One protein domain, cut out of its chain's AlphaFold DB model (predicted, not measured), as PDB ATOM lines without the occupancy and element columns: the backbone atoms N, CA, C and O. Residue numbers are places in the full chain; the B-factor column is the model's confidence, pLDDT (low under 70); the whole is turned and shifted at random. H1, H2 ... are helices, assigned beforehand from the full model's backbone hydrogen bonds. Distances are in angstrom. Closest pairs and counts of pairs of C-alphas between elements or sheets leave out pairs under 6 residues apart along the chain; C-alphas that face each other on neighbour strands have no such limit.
ATOM      1  N   ALA A  36     -68.471  48.430  33.663       97.88
ATOM      2  CA  ALA A  36     -69.300  49.240  32.768       97.88
ATOM      3  C   ALA A  36     -68.498  49.984  31.682       97.88
ATOM      4  O   ALA A  36     -69.060  50.373  30.667       97.88
ATOM      5  N   GLU A  37     -67.193  50.182  31.889       96.88
ATOM      6  CA  GLU A  37     -66.301  50.888  30.958       96.88
ATOM      7  C   GLU A  37     -65.638  49.942  29.943       96.88
ATOM      8  O   GLU A  37     -64.947  50.394  29.030       96.88
ATOM      9  N   LEU A  38     -65.813  48.624  30.102       96.50
ATOM     10  CA  LEU A  38     -65.334  47.643  29.133       96.50
ATOM     11  C   LEU A  38     -66.131  47.728  27.829       96.50
ATOM     12  O   LEU A  38     -67.299  48.113  27.820       96.50
ATOM     13  N   ASP A  39     -65.502  47.299  26.733       92.00
ATOM     14  CA  ASP A  39     -66.195  47.104  25.461       92.00
ATOM     15  C   ASP A  39     -67.424  46.189  25.670       92.00
ATOM     16  O   ASP A  39     -67.286  45.141  26.312       92.00
ATOM     17  N   PRO A  40     -68.612  46.535  25.139       88.00
ATOM     18  CA  PRO A  40     -69.827  45.740  25.318       88.00
ATOM     19  C   PRO A  40     -69.692  44.260  24.934       88.00
ATOM     20  O   PRO A  40     -70.344  43.397  25.525       88.00
ATOM     21  N   HIS A  41     -68.822  43.925  23.977       88.12
ATOM     22  CA  HIS A  41     -68.562  42.535  23.595       88.12
ATOM     23  C   HIS A  41     -67.842  41.735  24.694       88.12
ATOM     24  O   HIS A  41     -67.970  40.511  24.740       88.12
ATOM     25  N   ILE A  42     -67.135  42.410  25.606       95.19
ATOM     26  CA  ILE A  42     -66.448  41.805  26.758       95.19
ATOM     27  C   ILE A  42     -67.430  41.518  27.906       95.19
ATOM     28  O   ILE A  42     -67.183  40.624  28.712       95.19
ATOM     29  N   HIS A  43     -68.568  42.215  27.999       97.94
ATOM     30  CA  HIS A  43     -69.536  41.958  29.077       97.94
ATOM     31  C   HIS A  43     -70.063  40.526  29.031       97.94
ATOM     32  O   HIS A  43     -70.029  39.831  30.040       97.94
ATOM     33  N   CYS A  44     -70.480  40.058  27.854       96.44
ATOM     34  CA  CYS A  44     -70.948  38.685  27.662       96.44
ATOM     35  C   CYS A  44     -69.886  37.658  28.086       96.44
ATOM     36  O   CYS A  44     -70.172  36.746  28.861       96.44
ATOM     37  N   SER A  45     -68.633  37.835  27.663       96.31
ATOM     38  CA  SER A  45     -67.572  36.883  27.998       96.31
ATOM     39  C   SER A  45     -67.213  36.899  29.480       96.31
ATOM     40  O   SER A  45     -67.070  35.831  30.069       96.31
ATOM     41  N   VAL A  46     -67.113  38.074  30.111       97.69
ATOM     42  CA  VAL A  46     -66.847  38.185  31.554       97.69
ATOM     43  C   VAL A  46     -67.977  37.543  32.344       97.69
ATOM     44  O   VAL A  46     -67.722  36.661  33.158       97.69
ATOM     45  N   ILE A  47     -69.229  37.913  32.075       97.75
ATOM     46  CA  ILE A  47     -70.381  37.381  32.809       97.75
ATOM     47  C   ILE A  47     -70.497  35.861  32.632       97.75
ATOM     48  O   ILE A  47     -70.727  35.156  33.608       97.75
ATOM     49  N   GLY A  48     -70.306  35.343  31.414       95.25
ATOM     50  CA  GLY A  48     -70.417  33.910  31.128       95.25
ATOM     51  C   GLY A  48     -69.258  33.063  31.662       95.25
ATOM     52  O   GLY A  48     -69.444  31.880  31.932       95.25
ATOM     53  N   THR A  49     -68.074  33.654  31.829       95.31
ATOM     54  CA  THR A  49     -66.866  32.941  32.286       95.31
ATOM     55  C   THR A  49     -66.691  33.020  33.796       95.31
ATOM     56  O   THR A  49     -66.234  32.069  34.426       95.31
ATOM     57  N   CYS A  50     -67.019  34.171  34.380       97.00
ATOM     58  CA  CYS A  50     -66.640  34.512  35.745       97.00
ATOM     59  C   CYS A  50     -67.779  34.348  36.763       97.00
ATOM     60  O   CYS A  50     -67.516  34.336  37.966       97.00
ATOM     61  N   LEU A  51     -69.038  34.230  36.326       96.44
ATOM     62  CA  LEU A  51     -70.197  34.139  37.221       96.44
ATOM     63  C   LEU A  51     -71.048  32.903  36.911       96.44
ATOM     64  O   LEU A  51     -71.352  32.608  35.758       96.44
ATOM     65  N   GLY A  52     -71.462  32.188  37.959       94.50
ATOM     66  CA  GLY A  52     -72.383  31.058  37.833       94.50
ATOM     67  C   GLY A  52     -73.854  31.486  37.879       94.50
ATOM     68  O   GLY A  52     -74.203  32.523  38.447       94.50
ATOM     69  N   SER A  53     -74.758  30.644  37.362       93.56
ATOM     70  CA  SER A  53     -76.198  30.947  37.302       93.56
ATOM     71  C   SER A  53     -76.837  31.225  38.671       93.56
ATOM     72  O   SER A  53     -77.821  31.950  38.747       93.56
ATOM     73  N   ALA A  54     -76.335  30.644  39.768       93.25
ATOM     74  CA  ALA A  54     -76.873  30.906  41.110       93.25
ATOM     75  C   ALA A  54     -76.651  32.368  41.533       93.25
ATOM     76  O   ALA A  54     -77.580  33.051  41.947       93.25
ATOM     77  N   GLU A  55     -75.441  32.872  41.333       92.56
ATOM     78  CA  GLU A  55     -75.038  34.219  41.745       92.56
ATOM     79  C   GLU A  55     -75.641  35.277  40.833       92.56
ATOM     80  O   GLU A  55     -76.078  36.332  41.293       92.56
ATOM     81  N   LEU A  56     -75.736  34.967  39.536       95.94
ATOM     82  CA  LEU A  56     -76.460  35.820  38.606       95.94
ATOM     83  C   LEU A  56     -77.919  35.976  39.021       95.94
ATOM     84  O   LEU A  56     -78.426  37.088  38.940       95.94
ATOM     85  N   ARG A  57     -78.592  34.928  39.521       96.38
ATOM     86  CA  ARG A  57     -79.970  35.070  40.028       96.38
ATOM     87  C   ARG A  57     -80.043  36.058  41.184       96.38
ATOM     88  O   ARG A  57     -80.900  36.935  41.145       96.38
ATOM     89  N   ASP A  58     -79.138  35.960  42.154       94.81
ATOM     90  CA  ASP A  58     -79.132  36.844  43.325       94.81
ATOM     91  C   ASP A  58     -78.909  38.311  42.946       94.81
ATOM     92  O   ASP A  58     -79.538  39.212  43.506       94.81
ATOM     93  N   ILE A  59     -78.026  38.569  41.978       95.31
ATOM     94  CA  ILE A  59     -77.743  39.928  41.512       95.31
ATOM     95  C   ILE A  59     -78.893  40.434  40.641       95.31
ATOM     96  O   ILE A  59     -79.465  41.485  40.931       95.31
ATOM     97  N   VAL A  60     -79.279  39.681  39.608       97.19
ATOM     98  CA  VAL A  60     -80.309  40.075  38.637       97.19
ATOM     99  C   VAL A  60     -81.658  40.296  39.319       97.19
ATOM    100  O   VAL A  60     -82.327  41.270  38.992       97.19
ATOM    101  N   ALA A  61     -82.032  39.503  40.331       96.81
ATOM    102  CA  ALA A  61     -83.292  39.676  41.067       96.81
ATOM    103  C   ALA A  61     -83.443  41.059  41.724       96.81
ATOM    104  O   ALA A  61     -84.554  41.497  42.015       96.81
ATOM    105  N   ARG A  62     -82.329  41.757  41.976       96.12
ATOM    106  CA  ARG A  62     -82.320  43.084  42.606       96.12
ATOM    107  C   ARG A  62     -82.548  44.217  41.607       96.12
ATOM    108  O   ARG A  62     -82.856  45.326  42.039       96.12
ATOM    109  N   PHE A  63     -82.367  43.958  40.312       95.94
ATOM    110  CA  PHE A  63     -82.302  44.995  39.277       95.94
ATOM    111  C   PHE A  63     -83.228  44.734  38.088       95.94
ATOM    112  O   PHE A  63     -83.764  45.679  37.514       95.94
ATOM    113  N   ALA A  64     -83.459  43.474  37.729       83.06
ATOM    114  CA  ALA A  64     -84.324  43.111  36.628       83.06
ATOM    115  C   ALA A  64     -85.753  42.927  37.140       83.06
ATOM    116  O   ALA A  64     -86.016  42.088  37.996       83.06
ATOM    117  N   GLY A  65     -86.686  43.735  36.639       90.69
ATOM    118  CA  GLY A  65     -88.093  43.760  37.061       90.69
ATOM    119  C   GLY A  65     -88.915  42.520  36.674       90.69
ATOM    120  O   GLY A  65     -90.084  42.658  36.321       90.69
ATOM    121  N   PHE A  66     -88.320  41.326  36.695       93.62
ATOM    122  CA  PHE A  66     -88.947  40.047  36.379       93.62
ATOM    123  C   PHE A  66     -88.588  38.970  37.416       93.62
ATOM    124  O   PHE A  66     -87.657  39.107  38.204       93.62
ATOM    125  N   ASP A  67     -89.336  37.866  37.404       95.44
ATOM    126  CA  ASP A  67     -89.079  36.715  38.273       95.44
ATOM    127  C   ASP A  67     -87.935  35.851  37.717       95.44
ATOM    128  O   ASP A  67     -88.121  35.093  36.760       95.44
ATOM    129  N   VAL A  68     -86.750  35.949  38.330       95.62
ATOM    130  CA  VAL A  68     -85.530  35.234  37.909       95.62
ATOM    131  C   VAL A  68     -85.636  33.707  37.980       95.62
ATOM    132  O   VAL A  68     -84.809  33.007  37.398       95.62
ATOM    133  N   HIS A  69     -86.638  33.161  38.675       94.25
ATOM    134  CA  HIS A  69     -86.859  31.715  38.750       94.25
ATOM    135  C   HIS A  69     -87.721  31.179  37.603       94.25
ATOM    136  O   HIS A  69     -87.836  29.965  37.445       94.25
ATOM    137  N   LYS A  70     -88.324  32.065  36.799       96.12
ATOM    138  CA  LYS A  70     -89.143  31.703  35.632       96.12
ATOM    139  C   LYS A  70     -88.423  31.867  34.294       96.12
ATOM    140  O   LYS A  70     -89.031  31.595  33.263       96.12
ATOM    141  N   VAL A  71     -87.168  32.306  34.307       96.56
ATOM    142  CA  VAL A  71     -86.366  32.525  33.101       96.56
ATOM    143  C   VAL A  71     -85.276  31.465  32.969       96.56
ATOM    144  O   VAL A  71     -84.829  30.870  33.953       96.56
ATOM    145  N   SER A  72     -84.852  31.221  31.736       97.06
ATOM    146  CA  SER A  72     -83.717  30.360  31.419       97.06
ATOM    147  C   SER A  72     -82.384  30.981  31.852       97.06
ATOM    148  O   SER A  72     -82.264  32.196  32.014       97.06
ATOM    149  N   ASP A  73     -81.342  30.154  31.973       95.50
ATOM    150  CA  ASP A  73     -79.978  30.629  32.248       95.50
ATOM    151  C   ASP A  73     -79.467  31.590  31.156       95.50
ATOM    152  O   ASP A  73     -78.723  32.521  31.451       95.50
ATOM    153  N   PHE A  74     -79.912  31.415  29.906       96.31
ATOM    154  CA  PHE A  74     -79.588  32.326  28.806       96.31
ATOM    155  C   PHE A  74     -80.232  33.709  28.989       96.31
ATOM    156  O   PHE A  74     -79.560  34.730  28.851       96.31
ATOM    157  N   GLU A  75     -81.520  33.758  29.335       97.12
ATOM    158  CA  GLU A  75     -82.220  35.018  29.616       97.12
ATOM    159  C   GLU A  75     -81.640  35.718  30.851       97.12
ATOM    160  O   GLU A  75     -81.459  36.936  30.844       97.12
ATOM    161  N   LEU A  76     -81.286  34.947  31.883       97.75
ATOM    162  CA  LEU A  76     -80.606  35.445  33.075       97.75
ATOM    163  C   LEU A  76     -79.243  36.063  32.734       97.75
ATOM    164  O   LEU A  76     -78.939  37.173  33.173       97.75
ATOM    165  N   HIS A  77     -78.440  35.363  31.933       97.62
ATOM    166  CA  HIS A  77     -77.153  35.850  31.449       97.62
ATOM    167  C   HIS A  77     -77.314  37.154  30.661       97.62
ATOM    168  O   HIS A  77     -76.632  38.136  30.947       97.62
ATOM    169  N   HIS A  78     -78.254  37.197  29.712       97.50
ATOM    170  CA  HIS A  78     -78.502  38.396  28.919       97.50
ATOM    171  C   HIS A  78     -78.934  39.580  29.795       97.50
ATOM    172  O   HIS A  78     -78.445  40.690  29.605       97.50
ATOM    173  N   ALA A  79     -79.794  39.356  30.794       98.00
ATOM    174  CA  ALA A  79     -80.177  40.398  31.743       98.00
ATOM    175  C   ALA A  79     -78.974  40.932  32.536       98.00
ATOM    176  O   ALA A  79     -78.833  42.144  32.682       98.00
ATOM    177  N   ALA A  80     -78.075  40.059  32.997       98.06
ATOM    178  CA  ALA A  80     -76.845  40.478  33.667       98.06
ATOM    179  C   ALA A  80     -75.911  41.282  32.745       98.06
ATOM    180  O   ALA A  80     -75.329  42.274  33.184       98.06
ATOM    181  N   VAL A  81     -75.805  40.905  31.467       98.12
ATOM    182  CA  VAL A  81     -75.054  41.667  30.456       98.12
ATOM    183  C   VAL A  81     -75.653  43.060  30.252       98.12
ATOM    184  O   VAL A  81     -74.908  44.034  30.228       98.12
ATOM    185  N   GLN A  82     -76.983  43.180  30.165       97.56
ATOM    186  CA  GLN A  82     -77.638  44.490  30.060       97.56
ATOM    187  C   GLN A  82     -77.383  45.347  31.304       97.56
ATOM    188  O   GLN A  82     -76.999  46.502  31.171       97.56
ATOM    189  N   ILE A  83     -77.488  44.768  32.505       97.75
ATOM    190  CA  ILE A  83     -77.167  45.465  33.761       97.75
ATOM    191  C   ILE A  83     -75.715  45.975  33.765       97.75
ATOM    192  O   ILE A  83     -75.459  47.095  34.204       97.75
ATOM    193  N   ALA A  84     -74.760  45.173  33.285       98.00
ATOM    194  CA  ALA A  84     -73.361  45.584  33.180       98.00
ATOM    195  C   ALA A  84     -73.174  46.757  32.200       98.00
ATOM    196  O   ALA A  84     -72.460  47.708  32.520       98.00
ATOM    197  N   ALA A  85     -73.838  46.701  31.041       97.19
ATOM    198  CA  ALA A  85     -73.745  47.708  29.987       97.19
ATOM    199  C   ALA A  85     -74.455  49.029  30.329       97.19
ATOM    200  O   ALA A  85     -73.963  50.098  29.976       97.19
ATOM    201  N   GLU A  86     -75.593  48.974  31.028       95.88
ATOM    202  CA  GLU A  86     -76.331  50.157  31.496       95.88
ATOM    203  C   GLU A  86     -75.548  50.959  32.548       95.88
ATOM    204  O   GLU A  86     -75.762  52.164  32.708       95.88
ATOM    205  N   GLY A  87     -74.621  50.309  33.258       95.56
ATOM    206  CA  GLY A  87     -73.823  50.935  34.301       95.56
ATOM    207  C   GLY A  87     -74.590  51.141  35.613       95.56
ATOM    208  O   GLY A  87     -75.525  50.417  35.962       95.56
ATOM    209  N   GLY A  88     -74.150  52.129  36.395       96.81
ATOM    210  CA  GLY A  88     -74.742  52.456  37.693       96.81
ATOM    211  C   GLY A  88     -74.655  51.318  38.716       96.81
ATOM    212  O   GLY A  88     -73.767  50.468  38.670       96.81
ATOM    213  N   ARG A  89     -75.607  51.292  39.657       97.69
ATOM    214  CA  ARG A  89     -75.554  50.411  40.838       97.69
ATOM    215  C   ARG A  89     -75.514  48.918  40.517       97.69
ATOM    216  O   ARG A  89     -74.953  48.150  41.290       97.69
ATOM    217  N   GLY A  90     -76.154  48.489  39.430       97.06
ATOM    218  CA  GLY A  90     -76.155  47.082  39.040       97.06
ATOM    219  C   GLY A  90     -74.783  46.634  38.539       97.06
ATOM    220  O   GLY A  90     -74.262  45.617  38.998       97.06
ATOM    221  N   ALA A  91     -74.159  47.441  37.678       97.94
ATOM    222  CA  ALA A  91     -72.796  47.205  37.216       97.94
ATOM    223  C   ALA A  91     -71.760  47.308  38.348       97.94
ATOM    224  O   ALA A  91     -70.824  46.513  38.374       97.94
ATOM    225  N   GLU A  92     -71.936  48.232  39.300       98.38
ATOM    226  CA  GLU A  92     -71.099  48.334  40.507       98.38
ATOM    227  C   GLU A  92     -71.158  47.047  41.338       98.38
ATOM    228  O   GLU A  92     -70.120  46.487  41.672       98.38
ATOM    229  N   VAL A  93     -72.357  46.511  41.596       98.31
ATOM    230  CA  VAL A  93     -72.507  45.247  42.338       98.31
ATOM    231  C   VAL A  93     -71.866  44.074  41.595       98.31
ATOM    232  O   VAL A  93     -71.201  43.255  42.223       98.31
ATOM    233  N   LEU A  94     -72.044  43.980  40.274       98.25
ATOM    234  CA  LEU A  94     -71.380  42.946  39.471       98.25
ATOM    235  C   LEU A  94     -69.854  43.063  39.559       98.25
ATOM    236  O   LEU A  94     -69.169  42.059  39.740       98.25
ATOM    237  N   HIS A  95     -69.329  44.285  39.457       98.56
ATOM    238  CA  HIS A  95     -67.901  44.558  39.566       98.56
ATOM    239  C   HIS A  95     -67.354  44.170  40.943       98.56
ATOM    240  O   HIS A  95     -66.358  43.459  41.011       98.56
ATOM    241  N   ASP A  96     -68.028  44.562  42.024       98.25
ATOM    242  CA  ASP A  96     -67.606  44.258  43.395       98.25
ATOM    243  C   ASP A  96     -67.620  42.751  43.682       98.25
ATOM    244  O   ASP A  96     -66.728  42.236  44.354       98.25
ATOM    245  N   VAL A  97     -68.605  42.019  43.150       98.00
ATOM    246  CA  VAL A  97     -68.656  40.553  43.269       98.00
ATOM    247  C   VAL A  97     -67.468  39.903  42.562       98.00
ATOM    248  O   VAL A  97     -66.851  38.994  43.120       98.00
ATOM    249  N   LEU A  98     -67.131  40.364  41.356       98.56
ATOM    250  CA  LEU A  98     -65.977  39.866  40.606       98.56
ATOM    251  C   LEU A  98     -64.656  40.216  41.304       98.56
ATOM    252  O   LEU A  98     -63.778  39.364  41.411       98.56
ATOM    253  N   ASP A  99     -64.530  41.439  41.816       98.25
ATOM    254  CA  ASP A  99     -63.352  41.888  42.558       98.25
ATOM    255  C   ASP A  99     -63.148  41.104  43.846       98.25
ATOM    256  O   ASP A  99     -62.035  40.669  44.125       98.25
ATOM    257  N   HIS A 100     -64.218  40.871  44.604       98.12
ATOM    258  CA  HIS A 100     -64.138  40.082  45.823       98.12
ATOM    259  C   HIS A 100     -63.798  38.618  45.544       98.12
ATOM    260  O   HIS A 100     -63.036  38.014  46.290       98.12
ATOM    261  N   ARG A 101     -64.360  38.032  44.479       97.19
ATOM    262  CA  ARG A 101     -64.113  36.628  44.136       97.19
ATOM    263  C   ARG A 101     -62.671  36.358  43.720       97.19
ATOM    264  O   ARG A 101     -62.170  35.272  43.989       97.19
ATOM    265  N   TYR A 102     -62.074  37.286  42.985       98.25
ATOM    266  CA  TYR A 102     -60.793  37.082  42.314       98.25
ATOM    267  C   TYR A 102     -59.707  38.011  42.861       98.25
ATOM    268  O   TYR A 102     -58.826  38.438  42.114       98.25
ATOM    269  N   ASP A 103     -59.778  38.364  44.145       98.31
ATOM    270  CA  ASP A 103     -58.840  39.280  44.798       98.31
ATOM    271  C   ASP A 103     -57.387  38.773  44.743       98.31
ATOM    272  O   ASP A 103     -56.462  39.560  44.515       98.31
ATOM    273  N   GLU A 104     -57.182  37.460  44.861       97.75
ATOM    274  CA  GLU A 104     -55.887  36.795  44.726       97.75
ATOM    275  C   GLU A 104     -55.313  36.955  43.308       97.75
ATOM    276  O   GLU A 104     -54.171  37.404  43.141       97.75
ATOM    277  N   GLU A 105     -56.094  36.653  42.263       97.94
ATOM    278  CA  GLU A 105     -55.669  36.858  40.874       97.94
ATOM    279  C   GLU A 105     -55.461  38.334  40.536       97.94
ATOM    280  O   GLU A 105     -54.487  38.661  39.853       97.94
ATOM    281  N   ILE A 106     -56.317  39.230  41.029       98.38
ATOM    282  CA  ILE A 106     -56.146  40.678  40.864       98.38
ATOM    283  C   ILE A 106     -54.804  41.101  41.461       98.38
ATOM    284  O   ILE A 106     -53.970  41.656  40.745       98.38
ATOM    285  N   SER A 107     -54.534  40.734  42.717       98.00
ATOM    286  CA  SER A 107     -53.275  41.041  43.412       98.00
ATOM    287  C   SER A 107     -52.052  40.490  42.672       98.00
ATOM    288  O   SER A 107     -50.977  41.100  42.647       98.00
ATOM    289  N   ARG A 108     -52.190  39.319  42.040       97.25
ATOM    290  CA  ARG A 108     -51.133  38.721  41.218       97.25
ATOM    291  C   ARG A 108     -50.870  39.530  39.947       97.25
ATOM    292  O   ARG A 108     -49.703  39.749  39.613       97.25
ATOM    293  N   PHE A 109     -51.919  39.949  39.242       97.75
ATOM    294  CA  PHE A 109     -51.819  40.694  37.983       97.75
ATOM    295  C   PHE A 109     -51.416  42.155  38.180       97.75
ATOM    296  O   PHE A 109     -50.707  42.683  37.331       97.75
ATOM    297  N   GLU A 110     -51.753  42.780  39.310       96.69
ATOM    298  CA  GLU A 110     -51.331  44.150  39.659       96.69
ATOM    299  C   GLU A 110     -49.808  44.353  39.644       96.69
ATOM    300  O   GLU A 110     -49.312  45.467  39.478       96.69
ATOM    301  N   ARG A 111     -49.040  43.271  39.811       95.25
ATOM    302  CA  ARG A 111     -47.573  43.303  39.773       95.25
ATOM    303  C   ARG A 111     -47.018  43.466  38.356       95.25
ATOM    304  O   ARG A 111     -45.838  43.801  38.235       95.25
ATOM    305  N   ALA A 112     -47.832  43.211  37.329       96.94
ATOM    306  CA  ALA A 112     -47.440  43.308  35.932       96.94
ATOM    307  C   ALA A 112     -47.301  44.774  35.501       96.94
ATOM    308  O   ALA A 112     -48.222  45.585  35.618       96.94
ATOM    309  N   ARG A 113     -46.131  45.128  34.980       94.56
ATOM    310  CA  ARG A 113     -45.753  46.508  34.650       94.56
ATOM    311  C   ARG A 113     -46.062  46.885  33.211       94.56
ATOM    312  O   ARG A 113     -46.166  48.073  32.903       94.56
ATOM    313  N   ASP A 114     -46.229  45.890  32.354       95.19
ATOM    314  CA  ASP A 114     -46.468  46.058  30.931       95.19
ATOM    315  C   ASP A 114     -47.304  44.910  30.344       95.19
ATOM    316  O   ASP A 114     -47.685  43.952  31.021       95.19
ATOM    317  N   GLU A 115     -47.616  45.040  29.056       95.75
ATOM    318  CA  GLU A 115     -48.397  44.061  28.302       95.75
ATOM    319  C   GLU A 115     -47.714  42.684  28.219       95.75
ATOM    320  O   GLU A 115     -48.392  41.655  28.211       95.75
ATOM    321  N   SER A 116     -46.376  42.642  28.193       96.12
ATOM    322  CA  SER A 116     -45.617  41.391  28.103       96.12
ATOM    323  C   SER A 116     -45.771  40.566  29.375       96.12
ATOM    324  O   SER A 116     -46.049  39.366  29.305       96.12
ATOM    325  N   GLU A 117     -45.651  41.202  30.539       97.56
ATOM    326  CA  GLU A 117     -45.845  40.544  31.831       97.56
ATOM    327  C   GLU A 117     -47.292  40.045  32.001       97.56
ATOM    328  O   GLU A 117     -47.501  38.917  32.458       97.56
ATOM    329  N   LEU A 118     -48.291  40.813  31.541       98.00
ATOM    330  CA  LEU A 118     -49.692  40.366  31.511       98.00
ATOM    331  C   LEU A 118     -49.881  39.119  30.636       98.00
ATOM    332  O   LEU A 118     -50.522  38.156  31.062       98.00
ATOM    333  N   CYS A 119     -49.287  39.103  29.438       96.56
ATOM    334  CA  CYS A 119     -49.336  37.948  28.539       96.56
ATOM    335  C   CYS A 119     -48.702  36.701  29.168       96.56
ATOM    336  O   CYS A 119     -49.216  35.592  29.000       96.56
ATOM    337  N   GLN A 120     -47.586  36.861  29.882       96.12
ATOM    338  CA  GLN A 120     -46.899  35.756  30.553       96.12
ATOM    339  C   GLN A 120     -47.752  35.166  31.681       96.12
ATOM    340  O   GLN A 120     -47.883  33.940  31.770       96.12
ATOM    341  N   LEU A 121     -48.369  36.022  32.504       97.00
ATOM    342  CA  LEU A 121     -49.286  35.598  33.564       97.00
ATOM    343  C   LEU A 121     -50.499  34.859  32.996       97.00
ATOM    344  O   LEU A 121     -50.798  33.753  33.448       97.00
ATOM    345  N   TRP A 122     -51.142  35.423  31.970       96.81
ATOM    346  CA  TRP A 122     -52.253  34.771  31.282       96.81
ATOM    347  C   TRP A 122     -51.850  33.405  30.728       96.81
ATOM    348  O   TRP A 122     -52.481  32.401  31.041       96.81
ATOM    349  N   SER A 123     -50.748  33.338  29.978       94.12
ATOM    350  CA  SER A 123     -50.271  32.093  29.366       94.12
ATOM    351  C   SER A 123     -50.010  30.998  30.404       94.12
ATOM    352  O   SER A 123     -50.208  29.816  30.122       94.12
ATOM    353  N   ALA A 124     -49.540  31.368  31.599       93.19
ATOM    354  CA  ALA A 124     -49.309  30.424  32.687       93.19
ATOM    355  C   ALA A 124     -50.612  29.801  33.210       93.19
ATOM    356  O   ALA A 124     -50.639  28.595  33.440       93.19
ATOM    357  N   VAL A 125     -51.670  30.602  33.354       92.44
ATOM    358  CA  VAL A 125     -52.978  30.161  33.867       92.44
ATOM    359  C   VAL A 125     -53.821  29.486  32.780       92.44
ATOM    360  O   VAL A 125     -54.484  28.483  33.027       92.44
ATOM    361  N   HIS A 126     -53.749  29.961  31.538       90.38
ATOM    362  CA  HIS A 126     -54.498  29.384  30.424       90.38
ATOM    363  C   HIS A 126     -54.162  27.905  30.194       90.38
ATOM    364  O   HIS A 126     -55.042  27.100  29.907       90.38
ATOM    365  N   ARG A 127     -52.903  27.507  30.422       84.00
ATOM    366  CA  ARG A 127     -52.483  26.099  30.335       84.00
ATOM    367  C   ARG A 127     -53.014  25.208  31.460       84.00
ATOM    368  O   ARG A 127     -53.075  24.000  31.257       84.00
ATOM    369  N   SER A 128     -53.356  25.759  32.628       83.44
ATOM    370  CA  SER A 128     -53.923  24.985  33.744       83.44
ATOM    371  C   SER A 128     -55.449  24.868  33.681       83.44
ATOM    372  O   SER A 128     -56.005  24.011  34.357       83.44
ATOM    373  N   GLY A 129     -56.120  25.686  32.861       79.94
ATOM    374  CA  GLY A 129     -57.561  25.608  32.582       79.94
ATOM    375  C   GLY A 129     -58.452  26.468  33.487       79.94
ATOM    376  O   GLY A 129     -59.531  26.879  33.066       79.94
ATOM    377  N   GLU A 130     -57.998  26.827  34.687       87.19
ATOM    378  CA  GLU A 130     -58.730  27.699  35.619       87.19
ATOM    379  C   GLU A 130     -58.515  29.181  35.283       87.19
ATOM    380  O   GLU A 130     -57.710  29.876  35.893       87.19
ATOM    381  N   THR A 131     -59.208  29.672  34.254       94.69
ATOM    382  CA  THR A 131     -58.918  30.985  33.649       94.69
ATOM    383  C   THR A 131     -59.739  32.152  34.182       94.69
ATOM    384  O   THR A 131     -59.370  33.293  33.923       94.69
ATOM    385  N   ALA A 132     -60.819  31.911  34.931       96.19
ATOM    386  CA  ALA A 132     -61.809  32.944  35.243       96.19
ATOM    387  C   ALA A 132     -61.237  34.154  36.009       96.19
ATOM    388  O   ALA A 132     -61.482  35.295  35.615       96.19
ATOM    389  N   GLY A 133     -60.428  33.923  37.048       97.50
ATOM    390  CA  GLY A 133     -59.819  35.014  37.817       97.50
ATOM    391  C   GLY A 133     -58.760  35.777  37.030       97.50
ATOM    392  O   GLY A 133     -58.776  37.006  36.985       97.50
ATOM    393  N   ALA A 134     -57.894  35.057  36.312       97.69
ATOM    394  CA  ALA A 134     -56.899  35.665  35.430       97.69
ATOM    395  C   ALA A 134     -57.551  36.475  34.300       97.69
ATOM    396  O   ALA A 134     -57.044  37.531  33.920       97.69
ATOM    397  N   TYR A 135     -58.689  36.002  33.784       98.06
ATOM    398  CA  TYR A 135     -59.465  36.696  32.769       98.06
ATOM    399  C   TYR A 135     -60.005  38.017  33.313       98.06
ATOM    400  O   TYR A 135     -59.742  39.063  32.723       98.06
ATOM    401  N   TRP A 136     -60.673  38.003  34.471       98.50
ATOM    402  CA  TRP A 136     -61.182  39.224  35.101       98.50
ATOM    403  C   TRP A 136     -60.072  40.234  35.420       98.50
ATOM    404  O   TRP A 136     -60.168  41.417  35.067       98.50
ATOM    405  N   ALA A 137     -58.990  39.758  36.036       98.44
ATOM    406  CA  ALA A 137     -57.855  40.588  36.406       98.44
ATOM    407  C   ALA A 137     -57.225  41.265  35.177       98.44
ATOM    408  O   ALA A 137     -56.993  42.475  35.193       98.44
ATOM    409  N   LEU A 138     -57.029  40.530  34.075       98.25
ATOM    410  CA  LEU A 138     -56.487  41.082  32.831       98.25
ATOM    411  C   LEU A 138     -57.468  42.039  32.144       98.25
ATOM    412  O   LEU A 138     -57.061  43.129  31.740       98.25
ATOM    413  N   MET A 139     -58.753  41.680  32.041       98.06
ATOM    414  CA  MET A 139     -59.781  42.515  31.399       98.06
ATOM    415  C   MET A 139     -59.986  43.851  32.107       98.06
ATOM    416  O   MET A 139     -60.518  44.774  31.510       98.06
ATOM    417  N   THR A 140     -59.571  43.998  33.359       98.25
ATOM    418  CA  THR A 140     -59.689  45.259  34.105       98.25
ATOM    419  C   THR A 140     -58.349  45.947  34.333       98.25
ATOM    420  O   THR A 140     -58.318  47.080  34.808       98.25
ATOM    421  N   HIS A 141     -57.233  45.317  33.966       98.19
ATOM    422  CA  HIS A 141     -55.910  45.852  34.252       98.19
ATOM    423  C   HIS A 141     -55.655  47.183  33.508       98.19
ATOM    424  O   HIS A 141     -55.913  47.265  32.301       98.19
ATOM    425  N   PRO A 142     -55.086  48.214  34.167       96.31
ATOM    426  CA  PRO A 142     -54.823  49.529  33.561       96.31
ATOM    427  C   PRO A 142     -53.811  49.503  32.410       96.31
ATOM    428  O   PRO A 142     -53.743  50.433  31.611       96.31
ATOM    429  N   ARG A 143     -52.984  48.455  32.339       95.88
ATOM    430  CA  ARG A 143     -52.007  48.238  31.255       95.88
ATOM    431  C   ARG A 143     -52.500  47.295  30.159       95.88
ATOM    432  O   ARG A 143     -51.764  47.073  29.206       95.88
ATOM    433  N   ALA A 144     -53.707  46.738  30.279       96.75
ATOM    434  CA  ALA A 144     -54.268  45.893  29.233       96.75
ATOM    435  C   ALA A 144     -54.862  46.758  28.117       96.75
ATOM    436  O   ALA A 144     -55.909  47.383  28.306       96.75
ATOM    437  N   THR A 145     -54.192  46.770  26.967       94.94
ATOM    438  CA  THR A 145     -54.629  47.443  25.738       94.94
ATOM    439  C   THR A 145     -55.895  46.803  25.161       94.94
ATOM    440  O   THR A 145     -56.290  45.699  25.551       94.94
ATOM    441  N   CYS A 146     -56.551  47.498  24.229       93.44
ATOM    442  CA  CYS A 146     -57.711  46.953  23.519       93.44
ATOM    443  C   CYS A 146     -57.322  45.679  22.751       93.44
ATOM    444  O   CYS A 146     -57.988  44.649  22.857       93.44
ATOM    445  N   GLU A 147     -56.182  45.727  22.065       94.12
ATOM    446  CA  GLU A 147     -55.609  44.637  21.284       94.12
ATOM    447  C   GLU A 147     -55.316  43.414  22.158       94.12
ATOM    448  O   GLU A 147     -55.697  42.294  21.802       94.12
ATOM    449  N   LEU A 148     -54.709  43.612  23.337       95.75
ATOM    450  CA  LEU A 148     -54.474  42.514  24.271       95.75
ATOM    451  C   LEU A 148     -55.798  41.887  24.725       95.75
ATOM    452  O   LEU A 148     -55.934  40.664  24.707       95.75
ATOM    453  N   ARG A 149     -56.790  42.694  25.111       96.56
ATOM    454  CA  ARG A 149     -58.092  42.181  25.574       96.56
ATOM    455  C   ARG A 149     -58.787  41.349  24.500       96.56
ATOM    456  O   ARG A 149     -59.277  40.264  24.801       96.56
ATOM    457  N   GLN A 150     -58.773  41.809  23.249       93.62
ATOM    458  CA  GLN A 150     -59.331  41.069  22.114       93.62
ATOM    459  C   GLN A 150     -58.595  39.753  21.859       93.62
ATOM    460  O   GLN A 150     -59.231  38.721  21.641       93.62
ATOM    461  N   ARG A 151     -57.260  39.759  21.933       93.88
ATOM    462  CA  ARG A 151     -56.462  38.536  21.814       93.88
ATOM    463  C   ARG A 151     -56.834  37.522  22.898       93.88
ATOM    464  O   ARG A 151     -57.128  36.374  22.575       93.88
ATOM    465  N   ILE A 152     -56.860  37.944  24.162       95.00
ATOM    466  CA  ILE A 152     -57.192  37.067  25.295       95.00
ATOM    467  C   ILE A 152     -58.633  36.554  25.205       95.00
ATOM    468  O   ILE A 152     -58.890  35.386  25.493       95.00
ATOM    469  N   LEU A 153     -59.569  37.390  24.752       93.50
ATOM    470  CA  LEU A 153     -60.937  36.974  24.449       93.50
ATOM    471  C   LEU A 153     -60.969  35.847  23.403       93.50
ATOM    472  O   LEU A 153     -61.701  34.875  23.585       93.50
ATOM    473  N   GLY A 154     -60.174  35.951  22.334       91.44
ATOM    474  CA  GLY A 154     -60.045  34.902  21.320       91.44
ATOM    475  C   GLY A 154     -59.470  33.600  21.884       91.44
ATOM    476  O   GLY A 154     -60.049  32.534  21.677       91.44
ATOM    477  N   GLU A 155     -58.387  33.690  22.661       91.12
ATOM    478  CA  GLU A 155     -57.758  32.534  23.316       91.12
ATOM    479  C   GLU A 155     -58.730  31.821  24.277       91.12
ATOM    480  O   GLU A 155     -58.822  30.594  24.258       91.12
ATOM    481  N   LEU A 156     -59.524  32.569  25.055       88.38
ATOM    482  CA  LEU A 156     -60.543  32.018  25.956       88.38
ATOM    483  C   LEU A 156     -61.615  31.199  25.214       88.38
ATOM    484  O   LEU A 156     -62.021  30.141  25.690       88.38
ATOM    485  N   HIS A 157     -62.049  31.658  24.039       80.88
ATOM    486  CA  HIS A 157     -63.039  30.956  23.215       80.88
ATOM    487  C   HIS A 157     -62.435  29.809  22.387       80.88
ATOM    488  O   HIS A 157     -63.139  29.190  21.588       80.88
ATOM    489  N   GLY A 158     -61.133  29.537  22.522       73.81
ATOM    490  CA  GLY A 158     -60.425  28.587  21.663       73.81
ATOM    491  C   GLY A 158     -60.353  29.036  20.199       73.81
ATOM    492  O   GLY A 158     -60.086  28.222  19.313       73.81
TER     493      GLY A 158
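This is residues 36 to 158 of the 173 residues of an uncharacterized protein of Paraburkholderia phenazinium (UniProt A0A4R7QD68). Two helical lobes stand end to end: in one, the long helix H3 has H1 and H2 packed on it and H4 turning off at its end; in the other, H6, H7 and H8 run alternately opposite ways, their centres making a triangle, with H5 crossing H7. The lobes meet in the middle, where H1 touches H7, and a loop of residues 61 to 72 lies at the far end of the first lobe. The 123 printed residues include eight named helices, H1 to H8 in order, and no named strand; the class is all helix. The whole is compact, with a radius of gyration of the C-alphas of 14.6 A, yet elongated, spanning 45 by 27 by 24 A.

H3, residues 73 to 86, is 19.9 A long and begins at C-alpha 73 (-79.978, 30.629, 32.248). H4, residues 88 to 101, is 20.1 A long. H1, residues 40 to 50, is 15.7 A long, from C-alpha 40 (-69.827, 45.740, 25.318). H2 has residues 53 to 60, 10.1 A. H7, residues 132 to 140, measures 12.5 A, and H5, residues 103 to 109, 9.9 A. H6, residues 115 to 126, is 16.0 A long, and H8, residues 146 to 156, is 15.4 A long, ending at C-alpha 156 (-60.543, 32.018, 25.956).

H3 touches H1, closest at the C-alphas of His 43 and Val 81, 5.7 A, at a steep tilt of 50 degrees, opposite ways. H3 touches H2 at the C-alphas of Val 60 and Ala 80, 6.1 A. H3 and H4 touch only at the corner, closest at the C-alphas of Ala 84 and Ala 91, 4.4 A. H1 touches H7, the hub, at the C-alphas of Cys 50 and Ala 132, 5.1 A, at a shallow tilt of 27 degrees, opposite ways. H5 touches H7 at the C-alphas of Ile 106 and Ala 137, 4.8 A, at a steep tilt of 61 degrees. H6 and H7 form a helical hairpin, closest at the C-alphas of Trp 122 and Ala 134, 6.3 A. H7 and H8, also a hairpin, only just touch, with 3 pairs of C-alphas within 8 A, closest at Met 139 and Arg 149, 6.1 A. H2 and H6 are apart. Every O i to N i+4 pair is within hydrogen-bond range in H2 to H8, and 5 of 7 are in H1.

The C-alphas of Lys 70 and Arg 113, the two farthest apart, are 45.9 A apart. The printed part has no cut. The link from H2 to H3 is long; the others are tight. The mean pLDDT of the printed part is 95.3, and no printed residue is under 70.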